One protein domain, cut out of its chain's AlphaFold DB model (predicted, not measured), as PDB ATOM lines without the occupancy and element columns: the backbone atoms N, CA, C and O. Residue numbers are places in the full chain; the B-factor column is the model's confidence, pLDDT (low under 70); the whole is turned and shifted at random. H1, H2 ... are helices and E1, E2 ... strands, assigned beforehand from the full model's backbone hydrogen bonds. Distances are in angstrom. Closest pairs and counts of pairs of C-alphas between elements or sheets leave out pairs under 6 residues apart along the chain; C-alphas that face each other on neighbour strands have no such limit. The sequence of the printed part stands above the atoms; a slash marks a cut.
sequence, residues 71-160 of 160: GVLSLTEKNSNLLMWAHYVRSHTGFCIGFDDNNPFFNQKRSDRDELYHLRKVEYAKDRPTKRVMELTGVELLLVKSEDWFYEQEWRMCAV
ATOM      1  N   GLY A  71     -20.731 -32.171   3.640       93.50
ATOM      2  CA  GLY A  71     -21.240 -33.046   4.690       93.50
ATOM      3  C   GLY A  71     -22.530 -32.493   5.293       93.50
ATOM      4  O   GLY A  71     -22.576 -31.329   5.692       93.50
ATOM      5  N   VAL A  72     -23.562 -33.333   5.417       95.06
ATOM      6  CA  VAL A  72     -24.814 -32.998   6.118       95.06
ATOM      7  C   VAL A  72     -25.068 -34.021   7.219       95.06
ATOM      8  O   VAL A  72     -25.332 -35.191   6.949       95.06
ATOM      9  N   LEU A  73     -25.000 -33.575   8.472       95.81
ATOM     10  CA  LEU A  73     -25.453 -34.353   9.620       95.81
ATOM     11  C   LEU A  73     -26.922 -34.030   9.888       95.81
ATOM     12  O   LEU A  73     -27.221 -32.898  10.257       95.81
ATOM     13  N   SER A  74     -27.805 -35.017   9.744       96.12
ATOM     14  CA  SER A  74     -29.247 -34.914  10.010       96.12
ATOM     15  C   SER A  74     -29.624 -35.601  11.322       96.12
ATOM     16  O   SER A  74     -29.324 -36.777  11.521       96.12
ATOM     17  N   LEU A  75     -30.307 -34.876  12.207       97.00
ATOM     18  CA  LEU A  75     -30.716 -35.311  13.545       97.00
ATOM     19  C   LEU A  75     -32.199 -35.001  13.780       97.00
ATOM     20  O   LEU A  75     -32.765 -34.125  13.137       97.00
ATOM     21  N   THR A  76     -32.829 -35.681  14.736       96.50
ATOM     22  CA  THR A  76     -34.216 -35.410  15.153       96.50
ATOM     23  C   THR A  76     -34.276 -35.073  16.638       96.50
ATOM     24  O   THR A  76     -33.586 -35.697  17.444       96.50
ATOM     25  N   GLU A  77     -35.144 -34.132  17.023       95.75
ATOM     26  CA  GLU A  77     -35.459 -33.874  18.438       95.75
ATOM     27  C   GLU A  77     -36.478 -34.882  19.017       95.75
ATOM     28  O   GLU A  77     -36.803 -34.834  20.205       95.75
ATOM     29  N   LYS A  78     -37.003 -35.810  18.196       94.75
ATOM     30  CA  LYS A  78     -38.003 -36.816  18.589       94.75
ATOM     31  C   LYS A  78     -37.508 -38.241  18.370       94.75
ATOM     32  O   LYS A  78     -37.719 -38.852  17.325       94.75
ATOM     33  N   ASN A  79     -36.983 -38.836  19.434       94.00
ATOM     34  CA  ASN A  79     -36.556 -40.236  19.438       94.00
ATOM     35  C   ASN A  79     -37.707 -41.262  19.434       94.00
ATOM     36  O   ASN A  79     -37.433 -42.453  19.359       94.00
ATOM     37  N   SER A  80     -38.972 -40.850  19.549       93.38
ATOM     38  CA  SER A  80     -40.139 -41.741  19.686       93.38
ATOM     39  C   SER A  80     -41.143 -41.637  18.532       93.38
ATOM     40  O   SER A  80     -42.230 -42.210  18.601       93.38
ATOM     41  N   ASN A  81     -40.804 -40.920  17.455       94.19
ATOM     42  CA  ASN A  81     -41.702 -40.754  16.314       94.19
ATOM     43  C   ASN A  81     -41.876 -42.072  15.536       94.19
ATOM     44  O   ASN A  81     -40.929 -42.582  14.941       94.19
ATOM     45  N   LEU A  82     -43.101 -42.600  15.487       93.81
ATOM     46  CA  LEU A  82     -43.400 -43.887  14.854       93.81
ATOM     47  C   LEU A  82     -42.948 -43.973  13.384       93.81
ATOM     48  O   LEU A  82     -42.406 -45.001  12.985       93.81
ATOM     49  N   LEU A  83     -43.143 -42.912  12.594       94.50
ATOM     50  CA  LEU A  83     -42.756 -42.882  11.179       94.50
ATOM     51  C   LEU A  83     -41.233 -42.884  11.015       94.50
ATOM     52  O   LEU A  83     -40.712 -43.606  10.170       94.50
ATOM     53  N   MET A  84     -40.503 -42.178  11.886       94.06
ATOM     54  CA  MET A  84     -39.035 -42.245  11.913       94.06
ATOM     55  C   MET A  84     -38.548 -43.675  12.159       94.06
ATOM     56  O   MET A  84     -37.664 -44.167  11.462       94.06
ATOM     57  N   TRP A  85     -39.175 -44.378  13.104       94.56
ATOM     58  CA  TRP A  85     -38.879 -45.782  13.382       94.56
ATOM     59  C   TRP A  85     -39.297 -46.732  12.242       94.56
ATOM     60  O   TRP A  85     -38.757 -47.830  12.129       94.56
ATOM     61  N   ALA A  86     -40.239 -46.343  11.382       92.94
ATOM     62  CA  ALA A  86     -40.564 -47.111  10.182       92.94
ATOM     63  C   ALA A  86     -39.510 -46.920   9.076       92.94
ATOM     64  O   ALA A  86     -39.177 -47.882   8.387       92.94
ATOM     65  N   HIS A  87     -38.991 -45.698   8.909       90.94
ATOM     66  CA  HIS A  87     -38.103 -45.328   7.800       90.94
ATOM     67  C   HIS A  87     -36.617 -45.574   8.066       90.94
ATOM     68  O   HIS A  87     -35.900 -45.993   7.161       90.94
ATOM     69  N   TYR A  88     -36.149 -45.318   9.289       92.19
ATOM     70  CA  TYR A  88     -34.715 -45.252   9.596       92.19
ATOM     71  C   TYR A  88     -34.192 -46.421  10.435       92.19
ATOM     72  O   TYR A  88     -32.990 -46.502  10.686       92.19
ATOM     73  N   VAL A  89     -35.055 -47.347  10.858       90.81
ATOM     74  CA  VAL A  89     -34.626 -48.579  11.536       90.81
ATOM     75  C   VAL A  89     -35.233 -49.819  10.884       90.81
ATOM     76  O   VAL A  89     -35.999 -49.732   9.926       90.81
ATOM     77  N   ARG A  90     -34.922 -51.004  11.418       90.12
ATOM     78  CA  ARG A  90     -35.446 -52.282  10.925       90.12
ATOM     79  C   ARG A  90     -36.903 -52.480  11.356       90.12
ATOM     80  O   ARG A  90     -37.177 -53.295  12.235       90.12
ATOM     81  N   SER A  91     -37.816 -51.707  10.765       84.62
ATOM     82  CA  SER A  91     -39.267 -51.768  10.996       84.62
ATOM     83  C   SER A  91     -39.621 -51.718  12.487       84.62
ATOM     84  O   SER A  91     -40.046 -52.708  13.078       84.62
ATOM     85  N   HIS A  92     -39.400 -50.561  13.111       89.62
ATOM     86  CA  HIS A  92     -39.625 -50.311  14.542       89.62
ATOM     87  C   HIS A  92     -38.731 -51.078  15.525       89.62
ATOM     88  O   HIS A  92     -38.926 -50.975  16.733       89.62
ATOM     89  N   THR A  93     -37.720 -51.806  15.043       91.06
ATOM     90  CA  THR A  93     -36.733 -52.480  15.898       91.06
ATOM     91  C   THR A  93     -35.343 -51.888  15.685       91.06
ATOM     92  O   THR A  93     -34.855 -51.831  14.555       91.06
ATOM     93  N   GLY A  94     -34.683 -51.480  16.768       91.81
ATOM     94  CA  GLY A  94     -33.350 -50.887  16.723       91.81
ATOM     95  C   GLY A  94     -33.021 -50.118  17.997       91.81
ATOM     96  O   GLY A  94     -33.613 -50.359  19.048       91.81
ATOM     97  N   PHE A  95     -32.089 -49.179  17.888       92.44
ATOM     98  CA  PHE A  95     -31.721 -48.255  18.954       92.44
ATOM     99  C   PHE A  95     -31.571 -46.841  18.384       92.44
ATOM    100  O   PHE A  95     -31.382 -46.662  17.183       92.44
ATOM    101  N   CYS A  96     -31.655 -45.844  19.259       93.56
ATOM    102  CA  CYS A  96     -31.432 -44.441  18.932       93.56
ATOM    103  C   CYS A  96     -30.211 -43.952  19.715       93.56
ATOM    104  O   CYS A  96     -30.075 -44.264  20.900       93.56
ATOM    105  N   ILE A  97     -29.324 -43.209  19.053       94.69
ATOM    106  CA  ILE A  97     -28.184 -42.551  19.694       94.69
ATOM    107  C   ILE A  97     -28.597 -41.112  19.997       94.69
ATOM    108  O   ILE A  97     -28.929 -40.358  19.085       94.69
ATOM    109  N   GLY A  98     -28.587 -40.753  21.279       95.62
ATOM    110  CA  GLY A  98     -28.791 -39.378  21.726       95.62
ATOM    111  C   GLY A  98     -27.475 -38.608  21.745       95.62
ATOM    112  O   GLY A  98     -26.446 -39.149  22.152       95.62
ATOM    113  N   PHE A  99     -27.529 -37.344  21.338       96.31
ATOM    114  CA  PHE A  99     -26.413 -36.410  21.414       96.31
ATOM    115  C   PHE A  99     -26.758 -35.278  22.382       96.31
ATOM    116  O   PHE A  99     -27.913 -34.863  22.453       96.31
ATOM    117  N   ASP A 100     -25.758 -34.794  23.118       95.88
ATOM    118  CA  ASP A 100     -25.862 -33.550  23.882       95.88
ATOM    119  C   ASP A 100     -25.598 -32.376  22.939       95.88
ATOM    120  O   ASP A 100     -24.480 -32.211  22.442       95.88
ATOM    121  N   ASP A 101     -26.630 -31.580  22.675       94.19
ATOM    122  CA  ASP A 101     -26.588 -30.429  21.775       94.19
ATOM    123  C   ASP A 101     -25.748 -29.268  22.326       94.19
ATOM    124  O   ASP A 101     -25.316 -28.407  21.561       94.19
ATOM    125  N   ASN A 102     -25.426 -29.282  23.624       95.69
ATOM    126  CA  ASN A 102     -24.523 -28.311  24.243       95.69
ATOM    127  C   ASN A 102     -23.042 -28.650  24.027       95.69
ATOM    128  O   ASN A 102     -22.166 -27.867  24.403       95.69
ATOM    129  N   ASN A 103     -22.731 -29.809  23.435       97.25
ATOM    130  CA  ASN A 103     -21.354 -30.161  23.129       97.25
ATOM    131  C   ASN A 103     -20.753 -29.153  22.122       97.25
ATOM    132  O   ASN A 103     -21.369 -28.904  21.082       97.25
ATOM    133  N   PRO A 104     -19.531 -28.627  22.352       96.50
ATOM    134  CA  PRO A 104     -18.891 -27.668  21.446       96.50
ATOM    135  C   PRO A 104     -18.785 -28.129  19.987       96.50
ATOM    136  O   PRO A 104     -18.739 -27.299  19.084       96.50
ATOM    137  N   PHE A 105     -18.788 -29.443  19.734       95.94
ATOM    138  CA  PHE A 105     -18.850 -30.002  18.384       95.94
ATOM    139  C   PHE A 105     -20.012 -29.434  17.551       95.94
ATOM    140  O   PHE A 105     -19.842 -29.192  16.357       95.94
ATOM    141  N   PHE A 106     -21.164 -29.176  18.172       96.75
ATOM    142  CA  PHE A 106     -22.375 -28.698  17.502       96.75
ATOM    143  C   PHE A 106     -22.431 -27.180  17.298       96.75
ATOM    144  O   PHE A 106     -23.417 -26.659  16.770       96.75
ATOM    145  N   ASN A 107     -21.374 -26.459  17.682       96.00
ATOM    146  CA  ASN A 107     -21.235 -25.030  17.440       96.00
ATOM    147  C   ASN A 107     -19.765 -24.660  17.193       96.00
ATOM    148  O   ASN A 107     -19.053 -24.204  18.085       96.00
ATOM    149  N   GLN A 108     -19.331 -24.842  15.950       95.19
ATOM    150  CA  GLN A 108     -17.976 -24.567  15.467       95.19
ATOM    151  C   GLN A 108     -17.956 -23.413  14.453       95.19
ATOM    152  O   GLN A 108     -17.118 -23.381  13.550       95.19
ATOM    153  N   LYS A 109     -18.890 -22.464  14.591       93.75
ATOM    154  CA  LYS A 109     -18.967 -21.279  13.729       93.75
ATOM    155  C   LYS A 109     -17.622 -20.558  13.677       93.75
ATOM    156  O   LYS A 109     -17.035 -20.237  14.708       93.75
ATOM    157  N   ARG A 110     -17.169 -20.234  12.468       91.12
ATOM    158  CA  ARG A 110     -15.926 -19.484  12.222       91.12
ATOM    159  C   ARG A 110     -16.107 -17.976  12.387       91.12
ATOM    160  O   ARG A 110     -15.133 -17.246  12.539       91.12
ATOM    161  N   SER A 111     -17.350 -17.501  12.319       92.75
ATOM    162  CA  SER A 111     -17.738 -16.107  12.535       92.75
ATOM    163  C   SER A 111     -19.227 -16.009  12.877       92.75
ATOM    164  O   SER A 111     -19.973 -16.970  12.693       92.75
ATOM    165  N   ASP A 112     -19.695 -14.829  13.286       87.38
ATOM    166  CA  ASP A 112     -21.124 -14.585  13.550       87.38
ATOM    167  C   ASP A 112     -22.016 -14.709  12.306       87.38
ATOM    168  O   ASP A 112     -23.231 -14.846  12.430       87.38
ATOM    169  N   ARG A 113     -21.422 -14.661  11.109       85.69
ATOM    170  CA  ARG A 113     -22.113 -14.816   9.820       85.69
ATOM    171  C   ARG A 113     -21.927 -16.205   9.211       85.69
ATOM    172  O   ARG A 113     -22.292 -16.405   8.059       85.69
ATOM    173  N   ASP A 114     -21.305 -17.132   9.937       85.75
ATOM    174  CA  ASP A 114     -21.098 -18.487   9.441       85.75
ATOM    175  C   ASP A 114     -22.424 -19.250   9.454       85.75
ATOM    176  O   ASP A 114     -23.016 -19.474  10.509       85.75
ATOM    177  N   GLU A 115     -22.897 -19.617   8.268       87.00
ATOM    178  CA  GLU A 115     -24.127 -20.384   8.076       87.00
ATOM    179  C   GLU A 115     -23.914 -21.896   8.248       87.00
ATOM    180  O   GLU A 115     -24.902 -22.635   8.311       87.00
ATOM    181  N   LEU A 116     -22.654 -22.336   8.343       89.62
ATOM    182  CA  LEU A 116     -22.209 -23.724   8.429       89.62
ATOM    183  C   LEU A 116     -21.623 -24.042   9.818       89.62
ATOM    184  O   LEU A 116     -21.522 -23.186  10.699       89.62
ATOM    185  N   TYR A 117     -21.264 -25.309  10.028       93.69
ATOM    186  CA  TYR A 117     -20.591 -25.832  11.224       93.69
ATOM    187  C   TYR A 117     -21.333 -25.597  12.552       93.69
ATOM    188  O   TYR A 117     -20.712 -25.555  13.615       93.69
ATOM    189  N   HIS A 118     -22.658 -25.473  12.527       95.25
ATOM    190  CA  HIS A 118     -23.485 -25.469  13.733       95.25
ATOM    191  C   HIS A 118     -24.866 -26.074  13.478       95.25
ATOM    192  O   HIS A 118     -25.310 -26.147  12.330       95.25
ATOM    193  N   LEU A 119     -25.536 -26.519  14.546       95.88
ATOM    194  CA  LEU A 119     -26.899 -27.042  14.465       95.88
ATOM    195  C   LEU A 119     -27.899 -25.954  14.082       95.88
ATOM    196  O   LEU A 119     -27.934 -24.870  14.669       95.88
ATOM    197  N   ARG A 120     -28.761 -26.282  13.123       94.94
ATOM    198  CA  ARG A 120     -29.855 -25.435  12.656       94.94
ATOM    199  C   ARG A 120     -31.102 -26.269  12.444       94.94
ATOM    200  O   ARG A 120     -31.028 -27.385  11.937       94.94
ATOM    201  N   LYS A 121     -32.253 -25.718  12.816       95.31
ATOM    202  CA  LYS A 121     -33.536 -26.370  12.568       95.31
ATOM    203  C   LYS A 121     -33.858 -26.300  11.078       95.31
ATOM    204  O   LYS A 121     -33.637 -25.264  10.452       95.31
ATOM    205  N   VAL A 122     -34.349 -27.402  10.525       95.75
ATOM    206  CA  VAL A 122     -34.840 -27.447   9.147       95.75
ATOM    207  C   VAL A 122     -36.135 -26.644   9.060       95.75
ATOM    208  O   VAL A 122     -37.027 -26.771   9.902       95.75
ATOM    209  N   GLU A 123     -36.227 -25.808   8.035       93.88
ATOM    210  CA  GLU A 123     -37.431 -25.082   7.669       93.88
ATOM    211  C   GLU A 123     -38.312 -25.968   6.786       93.88
ATOM    212  O   GLU A 123     -37.848 -26.637   5.860       93.88
ATOM    213  N   TYR A 124     -39.606 -25.977   7.077       94.25
ATOM    214  CA  TYR A 124     -40.577 -26.770   6.338       94.25
ATOM    215  C   TYR A 124     -41.448 -25.843   5.506       94.25
ATOM    216  O   TYR A 124     -42.014 -24.887   6.035       94.25
ATOM    217  N   ALA A 125     -41.533 -26.125   4.211       91.94
ATOM    218  CA  ALA A 125     -42.294 -25.331   3.262       91.94
ATOM    219  C   ALA A 125     -43.197 -26.223   2.410       91.94
ATOM    220  O   ALA A 125     -42.803 -27.310   1.980       91.94
ATOM    221  N   LYS A 126     -44.416 -25.745   2.155       91.12
ATOM    222  CA  LYS A 126     -45.383 -26.407   1.277       91.12
ATOM    223  C   LYS A 126     -44.885 -26.525  -0.163       91.12
ATOM    224  O   LYS A 126     -44.999 -27.581  -0.782       91.12
ATOM    225  N   ASP A 127     -44.327 -25.437  -0.683       86.31
ATOM    226  CA  ASP A 127     -43.822 -25.360  -2.046       86.31
ATOM    227  C   ASP A 127     -42.299 -25.508  -2.048       86.31
ATOM    228  O   ASP A 127     -41.588 -24.903  -1.244       86.31
ATOM    229  N   ARG A 128     -41.778 -26.316  -2.976       74.75
ATOM    230  CA  ARG A 128     -40.329 -26.447  -3.159       74.75
ATOM    231  C   ARG A 128     -39.751 -25.137  -3.707       74.75
ATOM    232  O   ARG A 128     -40.411 -24.504  -4.535       74.75
ATOM    233  N   PRO A 129     -38.512 -24.759  -3.338       72.12
ATOM    234  CA  PRO A 129     -37.849 -23.616  -3.949       72.12
ATOM    235  C   PRO A 129     -37.826 -23.756  -5.477       72.12
ATOM    236  O   PRO A 129     -37.323 -24.738  -6.014       72.12
ATOM    237  N   THR A 130     -38.390 -22.772  -6.177       74.19
ATOM    238  CA  THR A 130     -38.438 -22.723  -7.651       74.19
ATOM    239  C   THR A 130     -37.302 -21.901  -8.257       74.19
ATOM    240  O   THR A 130     -37.225 -21.739  -9.475       74.19
ATOM    241  N   LYS A 131     -36.414 -21.368  -7.410       77.56
ATOM    242  CA  LYS A 131     -35.244 -20.590  -7.821       77.56
ATOM    243  C   LYS A 131     -34.231 -21.477  -8.540       77.56
ATOM    244  O   LYS A 131     -34.167 -22.686  -8.316       77.56
ATOM    245  N   ARG A 132     -33.403 -20.871  -9.393       72.38
ATOM    246  CA  ARG A 132     -32.272 -21.587  -9.998       72.38
ATOM    247  C   ARG A 132     -31.271 -21.952  -8.906       72.38
ATOM    248  O   ARG A 132     -31.103 -21.191  -7.962       72.38
ATOM    249  N   VAL A 133     -30.542 -23.056  -9.069       71.56
ATOM    250  CA  VAL A 133     -29.518 -23.486  -8.092       71.56
ATOM    251  C   VAL A 133     -28.521 -22.363  -7.780       71.56
ATOM    252  O   VAL A 133     -28.188 -22.147  -6.624       71.56
ATOM    253  N   MET A 134     -28.126 -21.578  -8.789       71.62
ATOM    254  CA  MET A 134     -27.209 -20.439  -8.617       71.62
ATOM    255  C   MET A 134     -27.801 -19.245  -7.845       71.62
ATOM    256  O   MET A 134     -27.071 -18.327  -7.490       71.62
ATOM    257  N   GLU A 135     -29.115 -19.225  -7.627       78.19
ATOM    258  CA  GLU A 135     -29.842 -18.173  -6.907       78.19
ATOM    259  C   GLU A 135     -30.227 -18.607  -5.482       78.19
ATOM    260  O   GLU A 135     -30.761 -17.795  -4.725       78.19
ATOM    261  N   LEU A 136     -30.002 -19.877  -5.127       76.69
ATOM    262  CA  LEU A 136     -30.270 -20.404  -3.794       76.69
ATOM    263  C   LEU A 136     -29.100 -20.100  -2.861       76.69
ATOM    264  O   LEU A 136     -27.933 -20.301  -3.199       76.69
ATOM    265  N   THR A 137     -29.421 -19.668  -1.647       78.62
ATOM    266  CA  THR A 137     -28.467 -19.689  -0.535       78.62
ATOM    267  C   THR A 137     -28.177 -21.133  -0.109       78.62
ATOM    268  O   THR A 137     -28.994 -22.033  -0.324       78.62
ATOM    269  N   GLY A 138     -27.034 -21.375   0.546       75.25
ATOM    270  CA  GLY A 138     -26.722 -22.701   1.100       75.25
ATOM    271  C   GLY A 138     -27.786 -23.180   2.095       75.25
ATOM    272  O   GLY A 138     -28.099 -24.367   2.153       75.25
ATOM    273  N   VAL A 139     -28.407 -22.238   2.810       73.94
ATOM    274  CA  VAL A 139     -29.558 -22.472   3.690       73.94
ATOM    275  C   VAL A 139     -30.764 -22.972   2.909       73.94
ATOM    276  O   VAL A 139     -31.304 -24.019   3.238       73.94
ATOM    277  N   GLU A 140     -31.178 -22.273   1.858       79.94
ATOM    278  CA  GLU A 140     -32.347 -22.690   1.076       79.94
ATOM    279  C   GLU A 140     -32.132 -24.045   0.396       79.94
ATOM    280  O   GLU A 140     -33.077 -24.820   0.251       79.94
ATOM    281  N   LEU A 141     -30.892 -24.350   0.006       84.06
ATOM    282  CA  LEU A 141     -30.549 -25.621  -0.624       84.06
ATOM    283  C   LEU A 141     -30.536 -26.790   0.375       84.06
ATOM    284  O   LEU A 141     -30.997 -27.882   0.046       84.06
ATOM    285  N   LEU A 142     -29.997 -26.582   1.584       88.69
ATOM    286  CA  LEU A 142     -29.682 -27.665   2.525       88.69
ATOM    287  C   LEU A 142     -30.545 -27.687   3.789       88.69
ATOM    288  O   LEU A 142     -30.474 -28.661   4.533       88.69
ATOM    289  N   LEU A 143     -31.338 -26.655   4.068       91.44
ATOM    290  CA  LEU A 143     -32.122 -26.516   5.304       91.44
ATOM    291  C   LEU A 143     -33.622 -26.352   5.059       91.44
ATOM    292  O   LEU A 143     -34.343 -26.083   6.011       91.44
ATOM    293  N   VAL A 144     -34.109 -26.564   3.834       91.19
ATOM    294  CA  VAL A 144     -35.546 -26.537   3.518       91.19
ATOM    295  C   VAL A 144     -36.034 -27.927   3.107       91.19
ATOM    296  O   VAL A 144     -35.395 -28.615   2.307       91.19
ATOM    297  N   LYS A 145     -37.183 -28.357   3.638       92.62
ATOM    298  CA  LYS A 145     -37.833 -29.637   3.302       92.62
ATOM    299  C   LYS A 145     -39.340 -29.451   3.086       92.62
ATOM    300  O   LYS A 145     -39.917 -28.462   3.523       92.62
ATOM    301  N   SER A 146     -39.983 -30.407   2.407       93.06
ATOM    302  CA  SER A 146     -41.452 -30.417   2.287       93.06
ATOM    303  C   SER A 146     -42.103 -30.557   3.665       93.06
ATOM    304  O   SER A 146     -41.644 -31.360   4.480       93.06
ATOM    305  N   GLU A 147     -43.205 -29.838   3.884       95.25
ATOM    306  CA  GLU A 147     -44.082 -29.969   5.060       95.25
ATOM    307  C   GLU A 147     -44.545 -31.408   5.330       95.25
ATOM    308  O   GLU A 147     -44.761 -31.763   6.488       95.25
ATOM    309  N   ASP A 148     -44.603 -32.273   4.312       95.31
ATOM    310  CA  ASP A 148     -44.929 -33.698   4.486       95.31
ATOM    311  C   ASP A 148     -43.978 -34.407   5.462       95.31
ATOM    312  O   ASP A 148     -44.342 -35.404   6.082       95.31
ATOM    313  N   TRP A 149     -42.758 -33.886   5.616       95.56
ATOM    314  CA  TRP A 149     -41.715 -34.415   6.494       95.56
ATOM    315  C   TRP A 149     -41.593 -33.650   7.815       95.56
ATOM    316  O   TRP A 149     -40.652 -33.880   8.574       95.56
ATOM    317  N   PHE A 150     -42.535 -32.757   8.130       96.00
ATOM    318  CA  PHE A 150     -42.525 -31.969   9.367       96.00
ATOM    319  C   PHE A 150     -42.414 -32.837  10.629       96.00
ATOM    320  O   PHE A 150     -41.814 -32.438  11.626       96.00
ATOM    321  N   TYR A 151     -42.956 -34.059  10.582       95.62
ATOM    322  CA  TYR A 151     -42.926 -34.996  11.700       95.62
ATOM    323  C   TYR A 151     -41.506 -35.376  12.148       95.62
ATOM    324  O   TYR A 151     -41.336 -35.767  13.306       95.62
ATOM    325  N   GLU A 152     -40.502 -35.250  11.275       96.75
ATOM    326  CA  GLU A 152     -39.107 -35.536  11.608       96.75
ATOM    327  C   GLU A 152     -38.535 -34.549  12.629       96.75
ATOM    328  O   GLU A 152     -37.656 -34.935  13.396       96.75
ATOM    329  N   GLN A 153     -39.041 -33.307  12.665       97.12
ATOM    330  CA  GLN A 153     -38.535 -32.226  13.524       97.12
ATOM    331  C   GLN A 153     -36.999 -32.158  13.469       97.12
ATOM    332  O   GLN A 153     -36.295 -32.320  14.471       97.12
ATOM    333  N   GLU A 154     -36.509 -32.018  12.239       97.56
ATOM    334  CA  GLU A 154     -35.122 -32.239  11.858       97.56
ATOM    335  C   GLU A 154     -34.237 -31.041  12.230       97.56
ATOM    336  O   GLU A 154     -34.597 -29.873  12.053       97.56
ATOM    337  N   TRP A 155     -33.040 -31.359  12.708       97.06
ATOM    338  CA  TRP A 155     -31.920 -30.446  12.877       97.06
ATOM    339  C   TRP A 155     -30.783 -30.900  11.970       97.06
ATOM    340  O   TRP A 155     -30.491 -32.094  11.895       97.06
ATOM    341  N   ARG A 156     -30.117 -29.958  11.303       97.00
ATOM    342  CA  ARG A 156     -28.948 -30.238  10.469       97.00
ATOM    343  C   ARG A 156     -27.733 -29.444  10.914       97.00
ATOM    344  O   ARG A 156     -27.851 -28.297  11.334       97.00
ATOM    345  N   MET A 157     -26.562 -30.051  10.764       95.62
ATOM    346  CA  MET A 157     -25.272 -29.365  10.776       95.62
ATOM    347  C   MET A 157     -24.577 -29.653   9.447       95.62
ATOM    348  O   MET A 157     -24.286 -30.806   9.133       95.62
ATOM    349  N   CYS A 158     -24.340 -28.600   8.667       94.00
ATOM    350  CA  CYS A 158     -23.695 -28.692   7.358       94.00
ATOM    351  C   CYS A 158     -22.228 -28.264   7.453       94.00
ATOM    352  O   CYS A 158     -21.901 -27.329   8.185       94.00
ATOM    353  N   ALA A 159     -21.356 -28.921   6.697       91.38
ATOM    354  CA  ALA A 159     -19.930 -28.628   6.619       91.38
ATOM    355  C   ALA A 159     -19.449 -28.739   5.169       91.38
ATOM    356  O   ALA A 159     -19.960 -29.565   4.415       91.38
ATOM    357  N   VAL A 160     -18.469 -27.909   4.809       86.69
ATOM    358  CA  VAL A 160     -17.752 -27.940   3.521       86.69
ATOM    359  C   VAL A 160     -16.242 -28.013   3.710       86.69
ATOM    360  O   VAL A 160     -15.794 -27.851   4.874       86.69
TER     361      VAL A 160
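Overview. This is residues 71 to 160 of the 160 residues of an uncharacterized protein of Pseudoalteromonas sp. BSi20311 (UniProt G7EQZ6). With little regular structure, this is a flat frame of long loops round a ribbon of antiparallel strands, E1 and E4, with H1 far out at one end; a tiny parallel pair, E2 and E3, joins H2 and H3. The 90 printed residues, 35 in named elements, run E1, H1, E2, H2, E3, H3, E4, class mixed. The whole is only just compact, close to loose: radius of gyration of the C-alphas 14.6 A, spans 41 by 34 by 16 A.

Along the chain. E1, residues 71 to 76, 16.8 A, begins at C-alpha 71 (-21.240, -33.046, 4.690). H1 is residues 82 to 87, E2 123 to 125, H2 138 to 142, E3 144 to 146, H3 147 to 152. E4, residues 154 to 159, is 16.5 A; C-alpha 159 is at (-19.930, -28.628, 6.619).

Arrangement. E1 and E4 are antiparallel, 161 degrees; N 73 and O 157, 2.9 A, are within hydrogen-bond range. E2 and E3 are parallel, 42 degrees, with N 125 and O 145 at 2.9 A; E2, H2, E3 form a strand-helix-strand unit, parallel strands linked through a helix, its crossover right-handed. H1 and H3 are close but not clearly touching, the closest C-alphas, Met 84 and Glu 152, 6.7 A apart. O i to N i+4 pairs are within range in H1 and H2; H3 has 0 of 2, but 2 of 3 O i to N i+3.

Size, cuts and confidence. The farthest C-alphas, Thr 93 and Glu 135, are 41.8 A apart. H1 to E2 and E2 to H2 are long links. The printed part has no cut; no printed residue is under 70 in pLDDT.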